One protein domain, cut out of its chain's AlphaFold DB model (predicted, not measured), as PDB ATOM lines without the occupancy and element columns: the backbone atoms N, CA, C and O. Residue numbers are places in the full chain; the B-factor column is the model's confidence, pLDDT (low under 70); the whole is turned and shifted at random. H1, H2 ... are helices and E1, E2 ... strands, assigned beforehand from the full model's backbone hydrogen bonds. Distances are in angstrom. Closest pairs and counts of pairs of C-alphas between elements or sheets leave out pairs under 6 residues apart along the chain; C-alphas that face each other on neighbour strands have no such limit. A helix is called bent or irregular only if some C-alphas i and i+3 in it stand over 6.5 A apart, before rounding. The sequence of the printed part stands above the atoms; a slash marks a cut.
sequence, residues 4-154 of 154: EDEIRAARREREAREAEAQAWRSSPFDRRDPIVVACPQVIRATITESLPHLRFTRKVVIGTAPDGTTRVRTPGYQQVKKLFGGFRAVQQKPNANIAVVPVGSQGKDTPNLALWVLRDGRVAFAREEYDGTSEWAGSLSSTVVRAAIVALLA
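This is residues 4 to 154 of the 154 residues of an uncharacterized protein of Cellulomonas composti (UniProt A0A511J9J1). A five-stranded sheet, E2 E1 E5 E6 E7, curls like part of a barrel and folds back on itself at E5, with H3 packed across E5 and H2 side by side with H3, grazing the sheet. Away from these two helices, the hairpin of E3 and E4 reaches out from the sheet, and the long helix H1 ends near it, with residues 4 to 19 sticking out freely and adding to the length. The printed part has 151 residues, with three named helices and seven named strands in the order H1 H2 E1 E2 E3 E4 E5 E6 E7 H3; the class is mixed, helices and strands. Both sheets, the larger one in the order E2 E1 E5 E6 E7 and the small one of E3 and E4, are antiparallel. The whole is loose, with a radius of gyration of the C-alphas of 18.8 A, and elongated, spanning 63 by 38 by 32 A.

H1, residues 4 to 26, touches no helix and stands free over residues 4 to 19. Its closest C-alpha to E3, residues 77 to 81, is that of Ser 26, 7.2 A from that of Val 80. In the link that follows, residues 36 to 37 pair antiparallel with residues 123 to 124 of E7, residues 123 to 127. H2, residues 41 to 53, is irregular, with C-alphas 42 and 45 7.6 A apart. E1, residues 58 to 64, forms a hairpin with E2, residues 70 to 73; N 63 and O 71 are 3.1 A apart. E3 forms a hairpin with E4, residues 87 to 91; N 80 and O 88 are 2.8 A apart. E1 pairs over residues 58 to 60 with E5, residues 96 to 104, where N 60 and O 96 are 2.9 A apart. E5 pairs over residues 98 to 104 with E6, residues 113 to 118, where N 101 and O 115 are 2.8 A apart. E5, E6 and E7 form a meander, each strand the antiparallel neighbour of the one before; between E6 and E7, N 116 and O 124 are within hydrogen-bond range, 2.8 A apart. This is a folded sheet, one sheet bent back into two leaves: E2 and E1 face E6 and E7, with E5 as the hinge. The closest C-alphas of the edge strands E2 and E7 are those of Val 72 and Ala 124, 7.3 A apart. H3, residues 142 to 153, is on the sheet at a height of 7.5 A over it and lies over E5, across the strands at 65 degrees on the local plane; its closest C-alphas to E5 are those of Ala 148 and Val 103, 5.6 A apart. H2 only grazes the sheet, with its residues 44 to 53. H2 and H3 touch at a shallow tilt of 12 degrees, the same way; their closest C-alphas are those of Ile 43 and Ser 142, 5.0 A apart. In H1 and H3 every O i to N i+4 pair is within hydrogen-bond range; in H2 it is 5 of 9.

H1 begins at C-alpha 4, (-0.249, -61.657, 103.316), and is 32.8 A long. H2 measures 19.9 A and E1 19.4 A. E5, the longest strand, runs 24.0 A from C-alpha 96 at (8.157, -30.455, 64.267). H3 is 16.4 A long and ends at C-alpha 153, (-1.552, -11.831, 61.482).

The two C-alphas farthest apart are those of Glu 4 and Ala 154, 68.2 A. The printed part has no cut. The links from H1 to H2 and from E7 to H3 are long, 14 residues each. The mean pLDDT of the printed part is 83.4; residue 85, residues 104 to 111 and residues 128 to 140 are under 70.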
ATOM      1  N   GLU A   4      -1.186 -61.297 104.390       86.69
ATOM      2  CA  GLU A   4      -0.249 -61.657 103.316       86.69
ATOM      3  C   GLU A   4      -0.668 -61.128 101.933       86.69
ATOM      4  O   GLU A   4       0.189 -60.727 101.140       86.69
ATOM      5  N   ASP A   5      -1.972 -61.079 101.646       85.94
ATOM      6  CA  ASP A   5      -2.491 -60.514 100.399       85.94
ATOM      7  C   ASP A   5      -2.362 -58.988 100.393       85.94
ATOM      8  O   ASP A   5      -1.999 -58.410  99.368       85.94
ATOM      9  N   GLU A   6      -2.565 -58.344 101.545       84.62
ATOM     10  CA  GLU A   6      -2.348 -56.905 101.721       84.62
ATOM     11  C   GLU A   6      -0.868 -56.531 101.551       84.62
ATOM     12  O   GLU A   6      -0.549 -55.577 100.840       84.62
ATOM     13  N   ILE A   7       0.061 -57.321 102.105       88.44
ATOM     14  CA  ILE A   7       1.506 -57.113 101.907       88.44
ATOM     15  C   ILE A   7       1.886 -57.294 100.432       88.44
ATOM     16  O   ILE A   7       2.672 -56.508  99.893       88.44
ATOM     17  N   ARG A   8       1.334 -58.307  99.751       88.62
ATOM     18  CA  ARG A   8       1.591 -58.538  98.321       88.62
ATOM     19  C   ARG A   8       1.032 -57.400  97.463       88.62
ATOM     20  O   ARG A   8       1.714 -56.958  96.540       88.62
ATOM     21  N   ALA A   9      -0.166 -56.909  97.776       89.44
ATOM     22  CA  ALA A   9      -0.773 -55.768  97.098       89.44
ATOM     23  C   ALA A   9       0.059 -54.491  97.297       89.44
ATOM     24  O   ALA A   9       0.410 -53.834  96.318       89.44
ATOM     25  N   ALA A  10       0.474 -54.201  98.533       89.44
ATOM     26  CA  ALA A  10       1.301 -53.039  98.853       89.44
ATOM     27  C   ALA A  10       2.677 -53.079  98.162       89.44
ATOM     28  O   ALA A  10       3.181 -52.042  97.728       89.44
ATOM     29  N   ARG A  11       3.294 -54.263  98.025       91.19
ATOM     30  CA  ARG A  11       4.550 -54.427  97.266       91.19
ATOM     31  C   ARG A  11       4.359 -54.139  95.781       91.19
ATOM     32  O   ARG A  11       5.102 -53.326  95.242       91.19
ATOM     33  N   ARG A  12       3.334 -54.721  95.150       92.00
ATOM     34  CA  ARG A  12       3.020 -54.462  93.733       92.00
ATOM     35  C   ARG A  12       2.743 -52.989  93.470       92.00
ATOM     36  O   ARG A  12       3.176 -52.458  92.456       92.00
ATOM     37  N   GLU A  13       2.041 -52.321  94.380       91.19
ATOM     38  CA  GLU A  13       1.762 -50.895  94.246       91.19
ATOM     39  C   GLU A  13       3.045 -50.055  94.327       91.19
ATOM     40  O   GLU A  13       3.235 -49.142  93.524       91.19
ATOM     41  N   ARG A  14       3.966 -50.381  95.244       91.25
ATOM     42  CA  ARG A  14       5.279 -49.720  95.314       91.25
ATOM     43  C   ARG A  14       6.106 -49.962  94.057       91.25
ATOM     44  O   ARG A  14       6.607 -48.999  93.487       91.25
ATOM     45  N   GLU A  15       6.197 -51.209  93.603       92.56
ATOM     46  CA  GLU A  15       6.908 -51.580  92.375       92.56
ATOM     47  C   GLU A  15       6.333 -50.848  91.155       92.56
ATOM     48  O   GLU A  15       7.089 -50.312  90.347       92.56
ATOM     49  N   ALA A  16       5.005 -50.743  91.049       90.06
ATOM     50  CA  ALA A  16       4.345 -50.002  89.979       90.06
ATOM     51  C   ALA A  16       4.670 -48.500  90.031       90.06
ATOM     52  O   ALA A  16       5.021 -47.916  89.006       90.06
ATOM     53  N   ARG A  17       4.620 -47.875  91.217       89.31
ATOM     54  CA  ARG A  17       4.982 -46.455  91.390       89.31
ATOM     55  C   ARG A  17       6.455 -46.196  91.075       89.31
ATOM     56  O   ARG A  17       6.779 -45.180  90.462       89.31
ATOM     57  N   GLU A  18       7.355 -47.087  91.485       91.06
ATOM     58  CA  GLU A  18       8.784 -46.983  91.180       91.06
ATOM     59  C   GLU A  18       9.053 -47.160  89.685       91.06
ATOM     60  O   GLU A  18       9.814 -46.379  89.112       91.06
ATOM     61  N   ALA A  19       8.389 -48.120  89.036       89.00
ATOM     62  CA  ALA A  19       8.466 -48.320  87.593       89.00
ATOM     63  C   ALA A  19       7.946 -47.095  86.826       89.00
ATOM     64  O   ALA A  19       8.604 -46.625  85.898       89.00
ATOM     65  N   GLU A  20       6.817 -46.523  87.248       89.12
ATOM     66  CA  GLU A  20       6.263 -45.302  86.663       89.12
ATOM     67  C   GLU A  20       7.219 -44.114  86.855       89.12
ATOM     68  O   GLU A  20       7.544 -43.402  85.901       89.12
ATOM     69  N   ALA A  21       7.734 -43.911  88.070       87.75
ATOM     70  CA  ALA A  21       8.705 -42.859  88.357       87.75
ATOM     71  C   ALA A  21       9.985 -43.032  87.527       87.75
ATOM     72  O   ALA A  21      10.535 -42.052  87.019       87.75
ATOM     73  N   GLN A  22      10.447 -44.268  87.351       87.62
ATOM     74  CA  GLN A  22      11.611 -44.580  86.533       87.62
ATOM     75  C   GLN A  22      11.350 -44.313  85.046       87.62
ATOM     76  O   GLN A  22      12.210 -43.727  84.384       87.62
ATOM     77  N   ALA A  23      10.164 -44.656  84.537       88.44
ATOM     78  CA  ALA A  23       9.762 -44.354  83.168       88.44
ATOM     79  C   ALA A  23       9.777 -42.838  82.911       88.44
ATOM     80  O   ALA A  23      10.394 -42.385  81.945       88.44
ATOM     81  N   TRP A  24       9.217 -42.040  83.827       88.69
ATOM     82  CA  TRP A  24       9.267 -40.574  83.755       88.69
ATOM     83  C   TRP A  24      10.682 -40.004  83.872       88.69
ATOM     84  O   TRP A  24      11.024 -39.093  83.128       88.69
ATOM     85  N   ARG A  25      11.548 -40.562  84.725       85.12
ATOM     86  CA  ARG A  25      12.963 -40.144  84.802       85.12
ATOM     87  C   ARG A  25      13.729 -40.400  83.504       85.12
ATOM     88  O   ARG A  25      14.674 -39.677  83.205       85.12
ATOM     89  N   SER A  26      13.354 -41.437  82.757       83.19
ATOM     90  CA  SER A  26      13.953 -41.755  81.454       83.19
ATOM     91  C   SER A  26      13.286 -41.051  80.268       83.19
ATOM     92  O   SER A  26      13.822 -41.075  79.159       83.19
ATOM     93  N   SER A  27      12.136 -40.416  80.491       86.12
ATOM     94  CA  SER A  27      11.349 -39.741  79.462       86.12
ATOM     95  C   SER A  27      12.045 -38.462  78.968       86.12
ATOM     96  O   SER A  27      12.625 -37.727  79.768       86.12
ATOM     97  N   PRO A  28      11.969 -38.140  77.661       84.62
ATOM     98  CA  PRO A  28      12.329 -36.813  77.148       84.62
ATOM     99  C   PRO A  28      11.337 -35.717  77.566       84.62
ATOM    100  O   PRO A  28      11.617 -34.531  77.373       84.62
ATOM    101  N   PHE A  29      10.185 -36.114  78.109       88.00
ATOM    102  CA  PHE A  29       9.119 -35.234  78.560       88.00
ATOM    103  C   PHE A  29       8.976 -35.233  80.080       88.00
ATOM    104  O   PHE A  29       9.070 -36.287  80.714       88.00
ATOM    105  N   ASP A  30       8.670 -34.067  80.634       86.81
ATOM    106  CA  ASP A  30       8.186 -33.902  81.999       86.81
ATOM    107  C   ASP A  30       6.670 -34.174  82.056       86.81
ATOM    108  O   ASP A  30       5.942 -33.962  81.080       86.81
ATOM    109  N   ARG A  31       6.165 -34.580  83.228       86.12
ATOM    110  CA  ARG A  31       4.718 -34.634  83.524       86.12
ATOM    111  C   ARG A  31       4.032 -33.296  83.321       86.12
ATOM    112  O   ARG A  31       2.803 -33.244  83.241       86.12
ATOM    113  N   ARG A  32       4.822 -32.231  83.277       84.19
ATOM    114  CA  ARG A  32       4.398 -30.874  83.053       84.19
ATOM    115  C   ARG A  32       4.524 -30.434  81.575       84.19
ATOM    116  O   ARG A  32       3.941 -29.439  81.188       84.19
ATOM    117  N   ASP A  33       5.121 -31.194  80.670       87.50
ATOM    118  CA  ASP A  33       5.140 -30.732  79.273       87.50
ATOM    119  C   ASP A  33       3.717 -30.655  78.667       87.50
ATOM    120  O   ASP A  33       2.909 -31.561  78.920       87.50
ATOM    121  N   PRO A  34       3.395 -29.606  77.878       89.31
ATOM    122  CA  PRO A  34       2.094 -29.431  77.241       89.31
ATOM    123  C   PRO A  34       1.593 -30.681  76.515       89.31
ATOM    124  O   PRO A  34       2.307 -31.294  75.717       89.31
ATOM    125  N   ILE A  35       0.331 -31.031  76.755       91.75
ATOM    126  CA  ILE A  35      -0.329 -32.160  76.097       91.75
ATOM    127  C   ILE A  35      -0.894 -31.696  74.755       91.75
ATOM    128  O   ILE A  35      -1.622 -30.703  74.677       91.75
ATOM    129  N   VAL A  36      -0.570 -32.437  73.699       93.25
ATOM    130  CA  VAL A  36      -1.140 -32.256  72.367       93.25
ATOM    131  C   VAL A  36      -2.497 -32.945  72.326       93.25
ATOM    132  O   VAL A  36      -2.599 -34.159  72.498       93.25
ATOM    133  N   VAL A  37      -3.538 -32.172  72.043       91.69
ATOM    134  CA  VAL A  37      -4.920 -32.642  71.953       91.69
ATOM    135  C   VAL A  37      -5.522 -32.319  70.589       91.69
ATOM    136  O   VAL A  37      -5.037 -31.462  69.843       91.69
ATOM    137  N   ALA A  38      -6.611 -33.011  70.252       91.94
ATOM    138  CA  ALA A  38      -7.452 -32.610  69.133       91.94
ATOM    139  C   ALA A  38      -7.991 -31.191  69.360       91.94
ATOM    140  O   ALA A  38      -8.285 -30.813  70.496       91.94
ATOM    141  N   CYS A  39      -8.152 -30.416  68.282       90.50
ATOM    142  CA  CYS A  39      -8.651 -29.052  68.401       90.50
ATOM    143  C   CYS A  39     -10.051 -29.039  69.053       90.50
ATOM    144  O   CYS A  39     -10.989 -29.649  68.501       90.50
ATOM    145  N   PRO A  40     -10.207 -28.367  70.208       88.44
ATOM    146  CA  PRO A  40     -11.479 -28.258  70.908       88.44
ATOM    147  C   PRO A  40     -12.542 -27.620  70.023       88.44
ATOM    148  O   PRO A  40     -12.261 -26.662  69.304       88.44
ATOM    149  N   GLN A  41     -13.780 -28.107  70.118       88.81
ATOM    150  CA  GLN A  41     -14.875 -27.659  69.250       88.81
ATOM    151  C   GLN A  41     -15.085 -26.143  69.291       88.81
ATOM    152  O   GLN A  41     -15.290 -25.532  68.247       88.81
ATOM    153  N   VAL A  42     -14.948 -25.527  70.470       87.19
ATOM    154  CA  VAL A  42     -15.185 -24.089  70.653       87.19
ATOM    155  C   VAL A  42     -14.260 -23.203  69.813       87.19
ATOM    156  O   VAL A  42     -14.674 -22.130  69.400       87.19
ATOM    157  N   ILE A  43     -13.025 -23.640  69.535       89.44
ATOM    158  CA  ILE A  43     -12.018 -22.861  68.789       89.44
ATOM    159  C   ILE A  43     -11.673 -23.492  67.438       89.44
ATOM    160  O   ILE A  43     -10.897 -22.925  66.671       89.44
ATOM    161  N   ARG A  44     -12.256 -24.652  67.117       91.56
ATOM    162  CA  ARG A  44     -11.919 -25.431  65.923       91.56
ATOM    163  C   ARG A  44     -12.085 -24.634  64.640       91.56
ATOM    164  O   ARG A  44     -11.158 -24.618  63.844       91.56
ATOM    165  N   ALA A  45     -13.223 -23.964  64.460       93.06
ATOM    166  CA  ALA A  45     -13.483 -23.173  63.257       93.06
ATOM    167  C   ALA A  45     -12.413 -22.087  63.057       93.06
ATOM    168  O   ALA A  45     -11.808 -22.008  61.994       93.06
ATOM    169  N   THR A  46     -12.107 -21.337  64.119       93.44
ATOM    170  CA  THR A  46     -11.077 -20.294  64.120       93.44
ATOM    171  C   THR A  46      -9.697 -20.848  63.760       93.44
ATOM    172  O   THR A  46      -9.001 -20.258  62.937       93.44
ATOM    173  N   ILE A  47      -9.297 -21.988  64.333       94.19
ATOM    174  CA  ILE A  47      -8.002 -22.613  64.028       94.19
ATOM    175  C   ILE A  47      -7.954 -23.138  62.594       94.19
ATOM    176  O   ILE A  47      -6.968 -22.897  61.904       94.19
ATOM    177  N   THR A  48      -9.009 -23.807  62.127       95.00
ATOM    178  CA  THR A  48      -9.094 -24.322  60.754       95.00
ATOM    179  C   THR A  48      -9.015 -23.202  59.719       95.00
ATOM    180  O   THR A  48      -8.274 -23.331  58.750       95.00
ATOM    181  N   GLU A  49      -9.730 -22.097  59.937       95.19
ATOM    182  CA  GLU A  49      -9.705 -20.927  59.049       95.19
ATOM    183  C   GLU A  49      -8.324 -20.255  59.035       95.19
ATOM    184  O   GLU A  49      -7.829 -19.849  57.989       95.19
ATOM    185  N   SER A  50      -7.667 -20.185  60.194       94.81
ATOM    186  CA  SER A  50      -6.402 -19.458  60.344       94.81
ATOM    187  C   SER A  50      -5.170 -20.271  59.944       94.81
ATOM    188  O   SER A  50      -4.132 -19.697  59.622       94.81
ATOM    189  N   LEU A  51      -5.262 -21.603  59.969       95.50
ATOM    190  CA  LEU A  51      -4.171 -22.555  59.727       95.50
ATOM    191  C   LEU A  51      -3.289 -22.222  58.506       95.50
ATOM    192  O   LEU A  51      -2.065 -22.225  58.670       95.50
ATOM    193  N   PRO A  52      -3.847 -21.893  57.321       96.25
ATOM    194  CA  PRO A  52      -3.054 -21.546  56.137       96.25
ATOM    195  C   PRO A  52      -2.223 -20.264  56.287       96.25
ATOM    196  O   PRO A  52      -1.253 -20.071  55.556       96.25
ATOM    197  N   HIS A  53      -2.596 -19.389  57.221       95.88
ATOM    198  CA  HIS A  53      -1.985 -18.077  57.424       95.88
ATOM    199  C   HIS A  53      -0.953 -18.068  58.561       95.88
ATOM    200  O   HIS A  53      -0.127 -17.158  58.648       95.88
ATOM    201  N   LEU A  54      -0.966 -19.081  59.432       95.06
ATOM    202  CA  LEU A  54      -0.065 -19.160  60.579       95.06
ATOM    203  C   LEU A  54       1.384 -19.472  60.167       95.06
ATOM    204  O   LEU A  54       1.664 -20.320  59.317       95.06
ATOM    205  N   ARG A  55       2.343 -18.830  60.846       95.00
ATOM    206  CA  ARG A  55       3.780 -19.081  60.655       95.00
ATOM    207  C   ARG A  55       4.284 -20.165  61.610       95.00
ATOM    208  O   ARG A  55       4.402 -19.950  62.812       95.00
ATOM    209  N   PHE A  56       4.661 -21.315  61.057       95.81
ATOM    210  CA  PHE A  56       5.202 -22.455  61.808       95.81
ATOM    211  C   PHE A  56       6.729 -22.383  61.919       95.81
ATOM    212  O   PHE A  56       7.442 -23.069  61.183       95.81
ATOM    213  N   THR A  57       7.235 -21.530  62.811       94.31
ATOM    214  CA  THR A  57       8.677 -21.242  62.946       94.31
ATOM    215  C   THR A  57       9.301 -21.795  64.225       94.31
ATOM    216  O   THR A  57      10.511 -22.028  64.263       94.31
ATOM    217  N   ARG A  58       8.507 -22.034  65.278       93.56
ATOM    218  CA  ARG A  58       9.026 -22.512  66.564       93.56
ATOM    219  C   ARG A  58       9.273 -24.015  66.484       93.56
ATOM    220  O   ARG A  58       8.333 -24.802  66.418       93.56
ATOM    221  N   LYS A  59      10.550 -24.396  66.499       94.12
ATOM    222  CA  LYS A  59      11.001 -25.792  66.538       94.12
ATOM    223  C   LYS A  59      10.628 -26.433  67.872       94.12
ATOM    224  O   LYS A  59      10.891 -25.841  68.917       94.12
ATOM    225  N   VAL A  60      10.068 -27.637  67.832       93.56
ATOM    226  CA  VAL A  60       9.642 -28.402  69.012       93.56
ATOM    227  C   VAL A  60       9.936 -29.891  68.858       93.56
ATOM    228  O   VAL A  60      10.210 -30.386  67.761       93.56
ATOM    229  N   VAL A  61       9.877 -30.594  69.984       93.94
ATOM    230  CA  VAL A  61       9.905 -32.053  70.067       93.94
ATOM    231  C   VAL A  61       8.507 -32.518  70.439       93.94
ATOM    232  O   VAL A  61       7.967 -32.075  71.452       93.94
ATOM    233  N   ILE A  62       7.934 -33.397  69.624       94.25
ATOM    234  CA  ILE A  62       6.642 -34.042  69.859       94.25
ATOM    235  C   ILE A  62       6.866 -35.541  70.012       94.25
ATOM    236  O   ILE A  62       7.608 -36.139  69.230       94.25
ATOM    237  N   GLY A  63       6.222 -36.157  70.995       93.38
ATOM    238  CA  GLY A  63       6.335 -37.593  71.217       93.38
ATOM    239  C   GLY A  63       5.395 -38.099  72.298       93.38
ATOM    240  O   GLY A  63       4.694 -37.323  72.944       93.38
ATOM    241  N   THR A  64       5.376 -39.416  72.470       94.00
ATOM    242  CA  THR A  64       4.541 -40.084  73.470       94.00
ATOM    243  C   THR A  64       5.272 -40.138  74.807       94.00
ATOM    244  O   THR A  64       6.413 -40.598  74.878       94.00
ATOM    245  N   ALA A  65       4.619 -39.657  75.860       92.50
ATOM    246  CA  ALA A  65       5.102 -39.734  77.231       92.50
ATOM    247  C   ALA A  65       4.726 -41.085  77.885       92.50
ATOM    248  O   ALA A  65       3.905 -41.824  77.337       92.50
ATOM    249  N   PRO A  66       5.302 -41.442  79.050       93.25
ATOM    250  CA  PRO A  66       5.031 -42.722  79.716       93.25
ATOM    251  C   PRO A  66       3.564 -42.977  80.087       93.25
ATOM    252  O   PRO A  66       3.168 -44.128  80.227       93.25
ATOM    253  N   ASP A  67       2.760 -41.923  80.231       91.81
ATOM    254  CA  ASP A  67       1.311 -42.003  80.469       91.81
ATOM    255  C   ASP A  67       0.486 -42.253  79.188       91.81
ATOM    256  O   ASP A  67      -0.742 -42.260  79.231       91.81
ATOM    257  N   GLY A  68       1.141 -42.430  78.035       90.06
ATOM    258  CA  GLY A  68       0.499 -42.627  76.736       90.06
ATOM    259  C   GLY A  68       0.019 -41.338  76.064       90.06
ATOM    260  O   GLY A  68      -0.444 -41.379  74.924       90.06
ATOM    261  N   THR A  69       0.151 -40.180  76.716       93.12
ATOM    262  CA  THR A  69      -0.230 -38.897  76.118       93.12
ATOM    263  C   THR A  69       0.810 -38.439  75.100       93.12
ATOM    264  O   THR A  69       2.012 -38.660  75.256       93.12
ATOM    265  N   THR A  70       0.361 -37.774  74.033       94.50
ATOM    266  CA  THR A  70       1.279 -37.060  73.135       94.50
ATOM    267  C   THR A  70       1.598 -35.708  73.754       94.50
ATOM    268  O   THR A  70       0.687 -34.929  74.026       94.50
ATOM    269  N   ARG A  71       2.879 -35.407  73.951       92.88
ATOM    270  CA  ARG A  71       3.347 -34.150  74.537       92.88
ATOM    271  C   ARG A  71       4.235 -33.387  73.574       92.88
ATOM    272  O   ARG A  71       4.791 -33.956  72.632       92.88
ATOM    273  N   VAL A  72       4.336 -32.085  73.803       92.19
ATOM    274  CA  VAL A  72       5.163 -31.173  73.021       92.19
ATOM    275  C   VAL A  72       5.983 -30.291  73.947       92.19
ATOM    276  O   VAL A  72       5.475 -29.791  74.942       92.19
ATOM    277  N   ARG A  73       7.253 -30.078  73.604       91.00
ATOM    278  CA  ARG A  73       8.147 -29.183  74.343       91.00
ATOM    279  C   ARG A  73       9.117 -28.467  73.423       91.00
ATOM    280  O   ARG A  73       9.369 -28.902  72.293       91.00
ATOM    281  N   THR A  74       9.715 -27.396  73.923       90.06
ATOM    282  CA  THR A  74      10.857 -26.785  73.244       90.06
ATOM    283  C   THR A  74      12.094 -27.689  73.383       90.06
ATOM    284  O   THR A  74      12.233 -28.376  74.401       90.06
ATOM    285  N   PRO A  75      12.973 -27.772  72.364       88.06
ATOM    286  CA  PRO A  75      14.128 -28.660  72.413       88.06
ATOM    287  C   PRO A  75      15.092 -28.221  73.513       88.06
ATOM    288  O   PRO A  75      15.632 -27.117  73.466       88.06
ATOM    289  N   GLY A  76      15.318 -29.102  74.482       84.56
ATOM    290  CA  GLY A  76      16.276 -28.892  75.561       84.56
ATOM    291  C   GLY A  76      17.426 -29.891  75.522       84.56
ATOM    292  O   GLY A  76      17.708 -30.540  74.509       84.56
ATOM    293  N   TYR A  77      18.075 -30.043  76.671       79.12
ATOM    294  CA  TYR A  77      19.012 -31.129  76.922       79.12
ATOM    295  C   TYR A  77      18.348 -32.169  77.814       79.12
ATOM    296  O   TYR A  77      17.819 -31.841  78.871       79.12
ATOM    297  N   GLN A  78      18.415 -33.430  77.405       77.38
ATOM    298  CA  GLN A  78      17.982 -34.555  78.219       77.38
ATOM    299  C   GLN A  78      19.204 -35.236  78.831       77.38
ATOM    300  O   GLN A  78      20.163 -35.550  78.127       77.38
ATOM    301  N   GLN A  79      19.169 -35.491  80.136       75.44
ATOM    302  CA  GLN A  79      20.185 -36.308  80.794       75.44
ATOM    303  C   GLN A  79      19.876 -37.785  80.554       75.44
ATOM    304  O   GLN A  79      18.872 -38.308  81.026       75.44
ATOM    305  N   VAL A  80      20.754 -38.467  79.824       74.06
ATOM    306  CA  VAL A  80      20.642 -39.897  79.529       74.06
ATOM    307  C   VAL A  80      21.736 -40.640  80.285       74.06
ATOM    308  O   VAL A  80      22.910 -40.267  80.225       74.06
ATOM    309  N   LYS A  81      21.365 -41.693  81.015       71.00
ATOM    310  CA  LYS A  81      22.322 -42.526  81.752       71.00
ATOM    311  C   LYS A  81      23.208 -43.292  80.761       71.00
ATOM    312  O   LYS A  81      22.704 -43.908  79.826       71.00
ATOM    313  N   LYS A  82      24.529 -43.243  80.945       74.00
ATOM    314  CA  LYS A  82      25.489 -43.990  80.116       74.00
ATOM    315  C   LYS A  82      25.552 -45.457  80.551       74.00
ATOM    316  O   LYS A  82      25.363 -45.759  81.728       74.00
ATOM    317  N   LEU A  83      25.911 -46.342  79.615       70.50
ATOM    318  CA  LEU A  83      26.127 -47.771  79.885       70.50
ATOM    319  C   LEU A  83      27.205 -48.021  80.961       70.50
ATOM    320  O   LEU A  83      27.048 -48.920  81.775       70.50
ATOM    321  N   PHE A  84      28.267 -47.207  80.998       75.19
ATOM    322  CA  PHE A  84      29.428 -47.386  81.887       75.19
ATOM    323  C   PHE A  84      29.479 -46.386  83.056       75.19
ATOM    324  O   PHE A  84      30.550 -46.019  83.529       75.19
ATOM    325  N   GLY A  85      28.315 -45.930  83.527       67.12
ATOM    326  CA  GLY A  85      28.216 -44.974  84.631       67.12
ATOM    327  C   GLY A  85      28.266 -43.506  84.190       67.12
ATOM    328  O   GLY A  85      28.849 -43.137  83.168       67.12
ATOM    329  N   GLY A  86      27.592 -42.653  84.965       74.75
ATOM    330  CA  GLY A  86      27.421 -41.226  84.681       74.75
ATOM    331  C   GLY A  86      26.250 -40.900  83.747       74.75
ATOM    332  O   GLY A  86      25.567 -41.779  83.215       74.75
ATOM    333  N   PHE A  87      26.017 -39.605  83.550       76.88
ATOM    334  CA  PHE A  87      24.979 -39.075  82.665       76.88
ATOM    335  C   PHE A  87      25.614 -38.342  81.480       76.88
ATOM    336  O   PHE A  87      26.743 -37.847  81.553       76.88
ATOM    337  N   ARG A  88      24.914 -38.316  80.348       80.56
ATOM    338  CA  ARG A  88      25.244 -37.489  79.188       80.56
ATOM    339  C   ARG A  88      24.065 -36.574  78.905       80.56
ATOM    340  O   ARG A  88      22.958 -37.065  78.715       80.56
ATOM    341  N   ALA A  89      24.330 -35.280  78.770       80.12
ATOM    342  CA  ALA A  89      23.383 -34.367  78.155       80.12
ATOM    343  C   ALA A  89      23.306 -34.670  76.650       80.12
ATOM    344  O   ALA A  89      24.291 -34.527  75.920       80.12
ATOM    345  N   VAL A  90      22.150 -35.132  76.190       79.62
ATOM    346  CA  VAL A  90      21.832 -35.313  74.775       79.62
ATOM    347  C   VAL A  90      20.909 -34.174  74.377       79.62
ATOM    348  O   VAL A  90      19.849 -33.988  74.974       79.62
ATOM    349  N   GLN A  91      21.323 -33.389  73.385       82.81
ATOM    350  CA  GLN A  91      20.465 -32.350  72.835       82.81
ATOM    351  C   GLN A  91      19.282 -33.008  72.128       82.81
ATOM    352  O   GLN A  91      19.464 -33.870  71.263       82.81
ATOM    353  N   GLN A  92      18.071 -32.601  72.492       86.94
ATOM    354  CA  GLN A  92      16.883 -33.085  71.817       86.94
ATOM    355  C   GLN A  92      16.835 -32.514  70.399       86.94
ATOM    356  O   GLN A  92      16.998 -31.310  70.187       86.94
ATOM    357  N   LYS A  93      16.618 -33.382  69.408       89.94
ATOM    358  CA  LYS A  93      16.456 -32.955  68.019       89.94
ATOM    359  C   LYS A  93      14.993 -32.564  67.789       89.94
ATOM    360  O   LYS A  93      14.131 -33.422  67.974       89.94
ATOM    361  N   PRO A  94      14.698 -31.316  67.385       93.38
ATOM    362  CA  PRO A  94      13.339 -30.943  67.022       93.38
ATOM    363  C   PRO A  94      12.850 -31.786  65.846       93.38
ATOM    364  O   PRO A  94      13.598 -32.023  64.896       93.38
ATOM    365  N   ASN A  95      11.592 -32.212  65.910       94.94
ATOM    366  CA  ASN A  95      10.942 -33.037  64.890       94.94
ATOM    367  C   ASN A  95       9.672 -32.394  64.311       94.94
ATOM    368  O   ASN A  95       9.068 -32.957  63.402       94.94
ATOM    369  N   ALA A  96       9.280 -31.214  64.795       95.81
ATOM    370  CA  ALA A  96       8.157 -30.455  64.267       95.81
ATOM    371  C   ALA A  96       8.361 -28.949  64.452       95.81
ATOM    372  O   ALA A  96       9.206 -28.506  65.236       95.81
ATOM    373  N   ASN A  97       7.546 -28.169  63.741       96.31
ATOM    374  CA  ASN A  97       7.404 -26.737  63.960       96.31
ATOM    375  C   ASN A  97       5.952 -26.415  64.312       96.31
ATOM    376  O   ASN A  97       5.033 -26.958  63.695       96.31
ATOM    377  N   ILE A  98       5.762 -25.496  65.250       96.06
ATOM    378  CA  ILE A  98       4.454 -24.989  65.670       96.06
ATOM    379  C   ILE A  98       4.341 -23.496  65.371       96.06
ATOM    380  O   ILE A  98       5.349 -22.786  65.274       96.06
ATOM    381  N   ALA A  99       3.106 -23.028  65.245       95.12
ATOM    382  CA  ALA A  99       2.780 -21.620  65.399       95.12
ATOM    383  C   ALA A  99       2.447 -21.351  66.871       95.12
ATOM    384  O   ALA A  99       1.813 -22.178  67.528       95.12
ATOM    385  N   VAL A 100       2.893 -20.213  67.395       92.31
ATOM    386  CA  VAL A 100       2.637 -19.805  68.781       92.31
ATOM    387  C   VAL A 100       1.663 -18.640  68.744       92.31
ATOM    388  O   VAL A 100       1.981 -17.590  68.191       92.31
ATOM    389  N   VAL A 101       0.474 -18.843  69.300       90.56
ATOM    390  CA  VAL A 101      -0.581 -17.834  69.383       90.56
ATOM    391  C   VAL A 101      -0.684 -17.376  70.842       90.56
ATOM    392  O   VAL A 101      -1.122 -18.164  71.684       90.56
ATOM    393  N   PRO A 102      -0.279 -16.142  71.176       86.88
ATOM    394  CA  PRO A 102      -0.390 -15.627  72.537       86.88
ATOM    395  C   PRO A 102      -1.860 -15.316  72.842       86.88
ATOM    396  O   PRO A 102      -2.437 -14.404  72.262       86.88
ATOM    397  N   VAL A 103      -2.492 -16.088  73.731       81.31
ATOM    398  CA  VAL A 103      -3.935 -15.974  74.042       81.31
ATOM    399  C   VAL A 103      -4.224 -15.172  75.313       81.31
ATOM    400  O   VAL A 103      -5.386 -14.954  75.647       81.31
ATOM    401  N   GLY A 104      -3.183 -14.675  75.983       66.81
ATOM    402  CA  GLY A 104      -3.296 -13.574  76.937       66.81
ATOM    403  C   GLY A 104      -2.589 -13.789  78.272       66.81
ATOM    404  O   GLY A 104      -2.351 -14.914  78.715       66.81
ATOM    405  N   SER A 105      -2.299 -12.650  78.901       56.28
ATOM    406  CA  SER A 105      -2.040 -12.458  80.329       56.28
ATOM    407  C   SER A 105      -3.391 -12.258  81.021       56.28
ATOM    408  O   SER A 105      -4.164 -11.397  80.604       56.28
ATOM    409  N   GLN A 106      -3.700 -13.018  82.072       52.88
ATOM    410  CA  GLN A 106      -4.882 -12.752  82.909       52.88
ATOM    411  C   GLN A 106      -4.610 -11.712  84.018       52.88
ATOM    412  O   GLN A 106      -5.320 -11.668  85.019       52.88
ATOM    413  N   GLY A 107      -3.603 -10.849  83.840       47.41
ATOM    414  CA  GLY A 107      -3.200  -9.834  84.812       47.41
ATOM    415  C   GLY A 107      -1.695  -9.832  85.072       47.41
ATOM    416  O   GLY A 107      -0.967 -10.726  84.642       47.41
ATOM    417  N   LYS A 108      -1.228  -8.818  85.811       48.50
ATOM    418  CA  LYS A 108       0.198  -8.565  86.099       48.50
ATOM    419  C   LYS A 108       0.918  -9.748  86.776       48.50
ATOM    420  O   LYS A 108       2.132  -9.839  86.665       48.50
ATOM    421  N   ASP A 109       0.154 -10.651  87.398       56.66
ATOM    422  CA  ASP A 109       0.639 -11.819  88.146       56.66
ATOM    423  C   ASP A 109       0.157 -13.167  87.570       56.66
ATOM    424  O   ASP A 109       0.266 -14.201  88.231       56.66
ATOM    425  N   THR A 110      -0.435 -13.192  86.367       55.78
ATOM    426  CA  THR A 110      -0.940 -14.441  85.769       55.78
ATOM    427  C   THR A 110      -0.056 -14.880  84.613       55.78
ATOM    428  O   THR A 110       0.212 -14.069  83.726       55.78
ATOM    429  N   PRO A 111       0.378 -16.156  84.580       58.12
ATOM    430  CA  PRO A 111       1.280 -16.628  83.544       58.12
ATOM    431  C   PRO A 111       0.642 -16.434  82.172       58.12
ATOM    432  O   PRO A 111      -0.500 -16.851  81.954       58.12
ATOM    433  N   ASN A 112       1.397 -15.824  81.259       72.06
ATOM    434  CA  ASN A 112       0.996 -15.696  79.865       72.06
ATOM    435  C   ASN A 112       0.658 -17.078  79.314       72.06
ATOM    436  O   ASN A 112       1.440 -18.023  79.443       72.06
ATOM    437  N   LEU A 113      -0.521 -17.209  78.720       79.06
ATOM    438  CA  LEU A 113      -0.938 -18.434  78.062       79.06
ATOM    439  C   LEU A 113      -0.677 -18.314  76.566       79.06
ATOM    440  O   LEU A 113      -1.052 -17.336  75.917       79.06
ATOM    441  N   ALA A 114      -0.071 -19.357  76.015       86.88
ATOM    442  CA  ALA A 114       0.149 -19.516  74.596       86.88
ATOM    443  C   ALA A 114      -0.553 -20.783  74.104       86.88
ATOM    444  O   ALA A 114      -0.450 -21.866  74.687       86.88
ATOM    445  N   LEU A 115      -1.252 -20.641  72.987       89.94
ATOM    446  CA  LEU A 115      -1.773 -21.748  72.213       89.94
ATOM    447  C   LEU A 115      -0.718 -22.141  71.177       89.94
ATOM    448  O   LEU A 115      -0.369 -21.367  70.287       89.94
ATOM    449  N   TRP A 116      -0.198 -23.354  71.298       93.19
ATOM    450  CA  TRP A 116       0.713 -23.940  70.326       93.19
ATOM    451  C   TRP A 116      -0.103 -24.704  69.294       93.19
ATOM    452  O   TRP A 116      -0.760 -25.690  69.624       93.19
ATOM    453  N   VAL A 117      -0.072 -24.245  68.049       95.31
ATOM    454  CA  VAL A 117      -0.829 -24.829  66.940       95.31
ATOM    455  C   VAL A 117       0.111 -25.670  66.086       95.31
ATOM    456  O   VAL A 117       1.158 -25.192  65.639       95.31
ATOM    457  N   LEU A 118      -0.254 -26.932  65.862       96.38
ATOM    458  CA  LEU A 118       0.450 -27.851  64.975       96.38
ATOM    459  C   LEU A 118      -0.104 -27.733  63.549       96.38
ATOM    460  O   LEU A 118      -1.241 -27.315  63.336       96.38
ATOM    461  N   ARG A 119       0.698 -28.129  62.553       95.25
ATOM    462  CA  ARG A 119       0.300 -28.065  61.132       95.25
ATOM    463  C   ARG A 119      -0.917 -28.920  60.782       95.25
ATOM    464  O   ARG A 119      -1.594 -28.630  59.808       95.25
ATOM    465  N   ASP A 120      -1.176 -29.965  61.556       94.25
ATOM    466  CA  ASP A 120      -2.342 -30.840  61.405       94.25
ATOM    467  C   ASP A 120      -3.582 -30.321  62.156       94.25
ATOM    468  O   ASP A 120      -4.591 -31.016  62.255       94.25
ATOM    469  N   GLY A 121      -3.509 -29.109  62.715       93.50
ATOM    470  CA  GLY A 121      -4.595 -28.473  63.451       93.50
ATOM    471  C   GLY A 121      -4.779 -28.972  64.876       93.50
ATOM    472  O   GLY A 121      -5.647 -28.455  65.576       93.50
ATOM    473  N   ARG A 122      -3.972 -29.929  65.352       95.12
ATOM    474  CA  ARG A 122      -3.911 -30.227  66.787       95.12
ATOM    475  C   ARG A 122      -3.311 -29.049  67.539       95.12
ATOM    476  O   ARG A 122      -2.586 -28.224  66.981       95.12
ATOM    477  N   VAL A 123      -3.618 -28.983  68.826       93.38
ATOM    478  CA  VAL A 123      -3.197 -27.869  69.672       93.38
ATOM    479  C   VAL A 123      -2.623 -28.361  70.989       93.38
ATOM    480  O   VAL A 123      -2.979 -29.436  71.466       93.38
ATOM    481  N   ALA A 124      -1.759 -27.553  71.586       91.62
ATOM    482  CA  ALA A 124      -1.318 -27.710  72.961       91.62
ATOM    483  C   ALA A 124      -1.392 -26.361  73.680       91.62
ATOM    484  O   ALA A 124      -1.176 -25.310  73.077       91.62
ATOM    485  N   PHE A 125      -1.697 -26.396  74.972       86.38
ATOM    486  CA  PHE A 125      -1.710 -25.208  75.819       86.38
ATOM    487  C   PHE A 125      -0.431 -25.160  76.631       86.38
ATOM    488  O   PHE A 125      -0.132 -26.099  77.370       86.38
ATOM    489  N   ALA A 126       0.305 -24.066  76.488       77.88
ATOM    490  CA  ALA A 126       1.546 -23.829  77.198       77.88
ATOM    491  C   ALA A 126       1.448 -22.525  77.990       77.88
ATOM    492  O   ALA A 126       0.828 -21.557  77.546       77.88
ATOM    493  N   ARG A 127       2.080 -22.489  79.161       73.06
ATOM    494  CA  ARG A 127       2.399 -21.232  79.839       73.06
ATOM    495  C   ARG A 127       3.709 -20.716  79.251       73.06
ATOM    496  O   ARG A 127       4.647 -21.482  79.082       73.06
ATOM    497  N   GLU A 128       3.773 -19.436  78.916       60.97
ATOM    498  CA  GLU A 128       4.934 -18.832  78.251       60.97
ATOM    499  C   GLU A 128       6.181 -18.835  79.158       60.97
ATOM    500  O   GLU A 128       7.297 -18.975  78.668       60.97
ATOM    501  N   GLU A 129       5.981 -18.765  80.480       53.97
ATOM    502  CA  GLU A 129       7.049 -18.731  81.495       53.97
ATOM    503  C   GLU A 129       7.335 -20.090  82.164       53.97
ATOM    504  O   GLU A 129       8.260 -20.201  82.964       53.97
ATOM    505  N   TYR A 130       6.569 -21.142  81.853       48.03
ATOM    506  CA  TYR A 130       6.731 -22.464  82.468       48.03
ATOM    507  C   TYR A 130       6.580 -23.568  81.414       48.03
ATOM    508  O   TYR A 130       5.492 -23.756  80.870       48.03
ATOM    509  N   ASP A 131       7.641 -24.360  81.215       47.91
ATOM    510  CA  ASP A 131       7.616 -25.688  80.567       47.91
ATOM    511  C   ASP A 131       6.815 -26.677  81.463       47.91
ATOM    512  O   ASP A 131       7.350 -27.662  81.976       47.91
ATOM    513  N   GLY A 132       5.543 -26.355  81.768       39.78
ATOM    514  CA  GLY A 132       4.724 -27.077  82.738       39.78
ATOM    515  C   GLY A 132       3.175 -27.051  82.571       39.78
ATOM    516  O   GLY A 132       2.642 -26.014  82.193       39.78
ATOM    517  N   THR A 133       2.454 -28.158  82.870       47.72
ATOM    518  CA  THR A 133       1.133 -28.572  82.309       47.72
ATOM    519  C   THR A 133       0.000 -27.651  82.753       47.72
ATOM    520  O   THR A 133       0.083 -27.045  83.815       47.72
ATOM    521  N   SER A 134      -1.047 -27.385  81.958       52.47
ATOM    522  CA  SER A 134      -2.065 -28.226  81.281       52.47
ATOM    523  C   SER A 134      -3.206 -28.711  82.192       52.47
ATOM    524  O   SER A 134      -3.278 -29.872  82.580       52.47
ATOM    525  N   GLU A 135      -4.172 -27.831  82.411       47.12
ATOM    526  CA  GLU A 135      -5.555 -28.169  82.088       47.12
ATOM    527  C   GLU A 135      -5.940 -27.276  80.918       47.12
ATOM    528  O   GLU A 135      -5.470 -26.138  80.811       47.12
ATOM    529  N   TRP A 136      -6.747 -27.804  80.003       48.75
ATOM    530  CA  TRP A 136      -7.466 -26.957  79.071       48.75
ATOM    531  C   TRP A 136      -8.122 -25.860  79.909       48.75
ATOM    532  O   TRP A 136      -8.905 -26.175  80.804       48.75
ATOM    533  N   ALA A 137      -7.753 -24.597  79.695       50.53
ATOM    534  CA  ALA A 137      -8.467 -23.507  80.329       50.53
ATOM    535  C   ALA A 137      -9.885 -23.579  79.757       50.53
ATOM    536  O   ALA A 137     -10.137 -23.075  78.666       50.53
ATOM    537  N   GLY A 138     -10.803 -24.239  80.473       48.97
ATOM    538  CA  GLY A 138     -12.225 -24.345  80.134       48.97
ATOM    539  C   GLY A 138     -12.918 -22.987  79.971       48.97
ATOM    540  O   GLY A 138     -14.105 -22.928  79.682       48.97
ATOM    541  N   SER A 139     -12.164 -21.903  80.142       55.19
ATOM    542  CA  SER A 139     -12.509 -20.502  79.981       55.19
ATOM    543  C   SER A 139     -12.034 -19.868  78.663       55.19
ATOM    544  O   SER A 139     -12.293 -18.682  78.453       55.19
ATOM    545  N   LEU A 140     -11.345 -20.583  77.762       67.81
ATOM    546  CA  LEU A 140     -10.907 -19.993  76.491       67.81
ATOM    547  C   LEU A 140     -12.068 -19.830  75.509       67.81
ATOM    548  O   LEU A 140     -12.502 -20.762  74.833       67.81
ATOM    549  N   SER A 141     -12.539 -18.590  75.419       78.56
ATOM    550  CA  SER A 141     -13.518 -18.151  74.432       78.56
ATOM    551  C   SER A 141     -12.922 -18.138  73.019       78.56
ATOM    552  O   SER A 141     -11.787 -17.703  72.801       78.56
ATOM    553  N   SER A 142     -13.729 -18.545  72.037       82.38
ATOM    554  CA  SER A 142     -13.407 -18.427  70.611       82.38
ATOM    555  C   SER A 142     -13.070 -16.993  70.207       82.38
ATOM    556  O   SER A 142     -12.176 -16.777  69.391       82.38
ATOM    557  N   THR A 143     -13.716 -16.002  70.828       85.50
ATOM    558  CA  THR A 143     -13.463 -14.577  70.603       85.50
ATOM    559  C   THR A 143     -12.041 -14.187  70.993       85.50
ATOM    560  O   THR A 143     -11.387 -13.471  70.240       85.50
ATOM    561  N   VAL A 144     -11.543 -14.687  72.129       84.62
ATOM    562  CA  VAL A 144     -10.184 -14.391  72.616       84.62
ATOM    563  C   VAL A 144      -9.146 -14.995  71.676       84.62
ATOM    564  O   VAL A 144      -8.228 -14.302  71.245       84.62
ATOM    565  N   VAL A 145      -9.324 -16.262  71.289       87.25
ATOM    566  CA  VAL A 145      -8.412 -16.933  70.351       87.25
ATOM    567  C   VAL A 145      -8.431 -16.254  68.985       87.25
ATOM    568  O   VAL A 145      -7.375 -16.030  68.397       87.25
ATOM    569  N   ARG A 146      -9.609 -15.866  68.486       89.12
ATOM    570  CA  ARG A 146      -9.727 -15.148  67.215       89.12
ATOM    571  C   ARG A 146      -9.033 -13.791  67.273       89.12
ATOM    572  O   ARG A 146      -8.278 -13.478  66.360       89.12
ATOM    573  N   ALA A 147      -9.245 -13.012  68.334       88.31
ATOM    574  CA  ALA A 147      -8.582 -11.724  68.516       88.31
ATOM    575  C   ALA A 147      -7.053 -11.876  68.566       88.31
ATOM    576  O   ALA A 147      -6.349 -11.136  67.886       88.31
ATOM    577  N   ALA A 148      -6.552 -12.879  69.293       88.12
ATOM    578  CA  ALA A 148      -5.127 -13.193  69.361       88.12
ATOM    579  C   ALA A 148      -4.531 -13.542  67.990       88.12
ATOM    580  O   ALA A 148      -3.457 -13.063  67.639       88.12
ATOM    581  N   ILE A 149      -5.231 -14.350  67.189       89.81
ATOM    582  CA  ILE A 149      -4.766 -14.707  65.845       89.81
ATOM    583  C   ILE A 149      -4.807 -13.503  64.906       89.81
ATOM    584  O   ILE A 149      -3.848 -13.282  64.176       89.81
ATOM    585  N   VAL A 150      -5.882 -12.711  64.925       89.88
ATOM    586  CA  VAL A 150      -5.969 -11.497  64.100       89.88
ATOM    587  C   VAL A 150      -4.836 -10.536  64.451       89.88
ATOM    588  O   VAL A 150      -4.170 -10.051  63.547       89.88
ATOM    589  N   ALA A 151      -4.559 -10.324  65.740       87.12
ATOM    590  CA  ALA A 151      -3.444  -9.493  66.187       87.12
ATOM    591  C   ALA A 151      -2.069 -10.055  65.780       87.12
ATOM    592  O   ALA A 151      -1.148  -9.286  65.542       87.12
ATOM    593  N   LEU A 152      -1.926 -11.381  65.697       87.88
ATOM    594  CA  LEU A 152      -0.697 -12.039  65.241       87.88
ATOM    595  C   LEU A 152      -0.487 -11.928  63.721       87.88
ATOM    596  O   LEU A 152       0.651 -11.998  63.257       87.88
ATOM    597  N   LEU A 153      -1.574 -11.849  62.948       87.12
ATOM    598  CA  LEU A 153      -1.552 -11.831  61.482       87.12
ATOM    599  C   LEU A 153      -1.596 -10.419  60.876       87.12
ATOM    600  O   LEU A 153      -1.312 -10.292  59.684       87.12
ATOM    601  N   ALA A 154      -1.981  -9.410  61.661       83.50
ATOM    602  CA  ALA A 154      -1.964  -7.995  61.289       83.50
ATOM    603  C   ALA A 154      -0.533  -7.437  61.248       83.50
ATOM    604  O   ALA A 154      -0.255  -6.646  60.320       83.50
TER     605      ALA A 154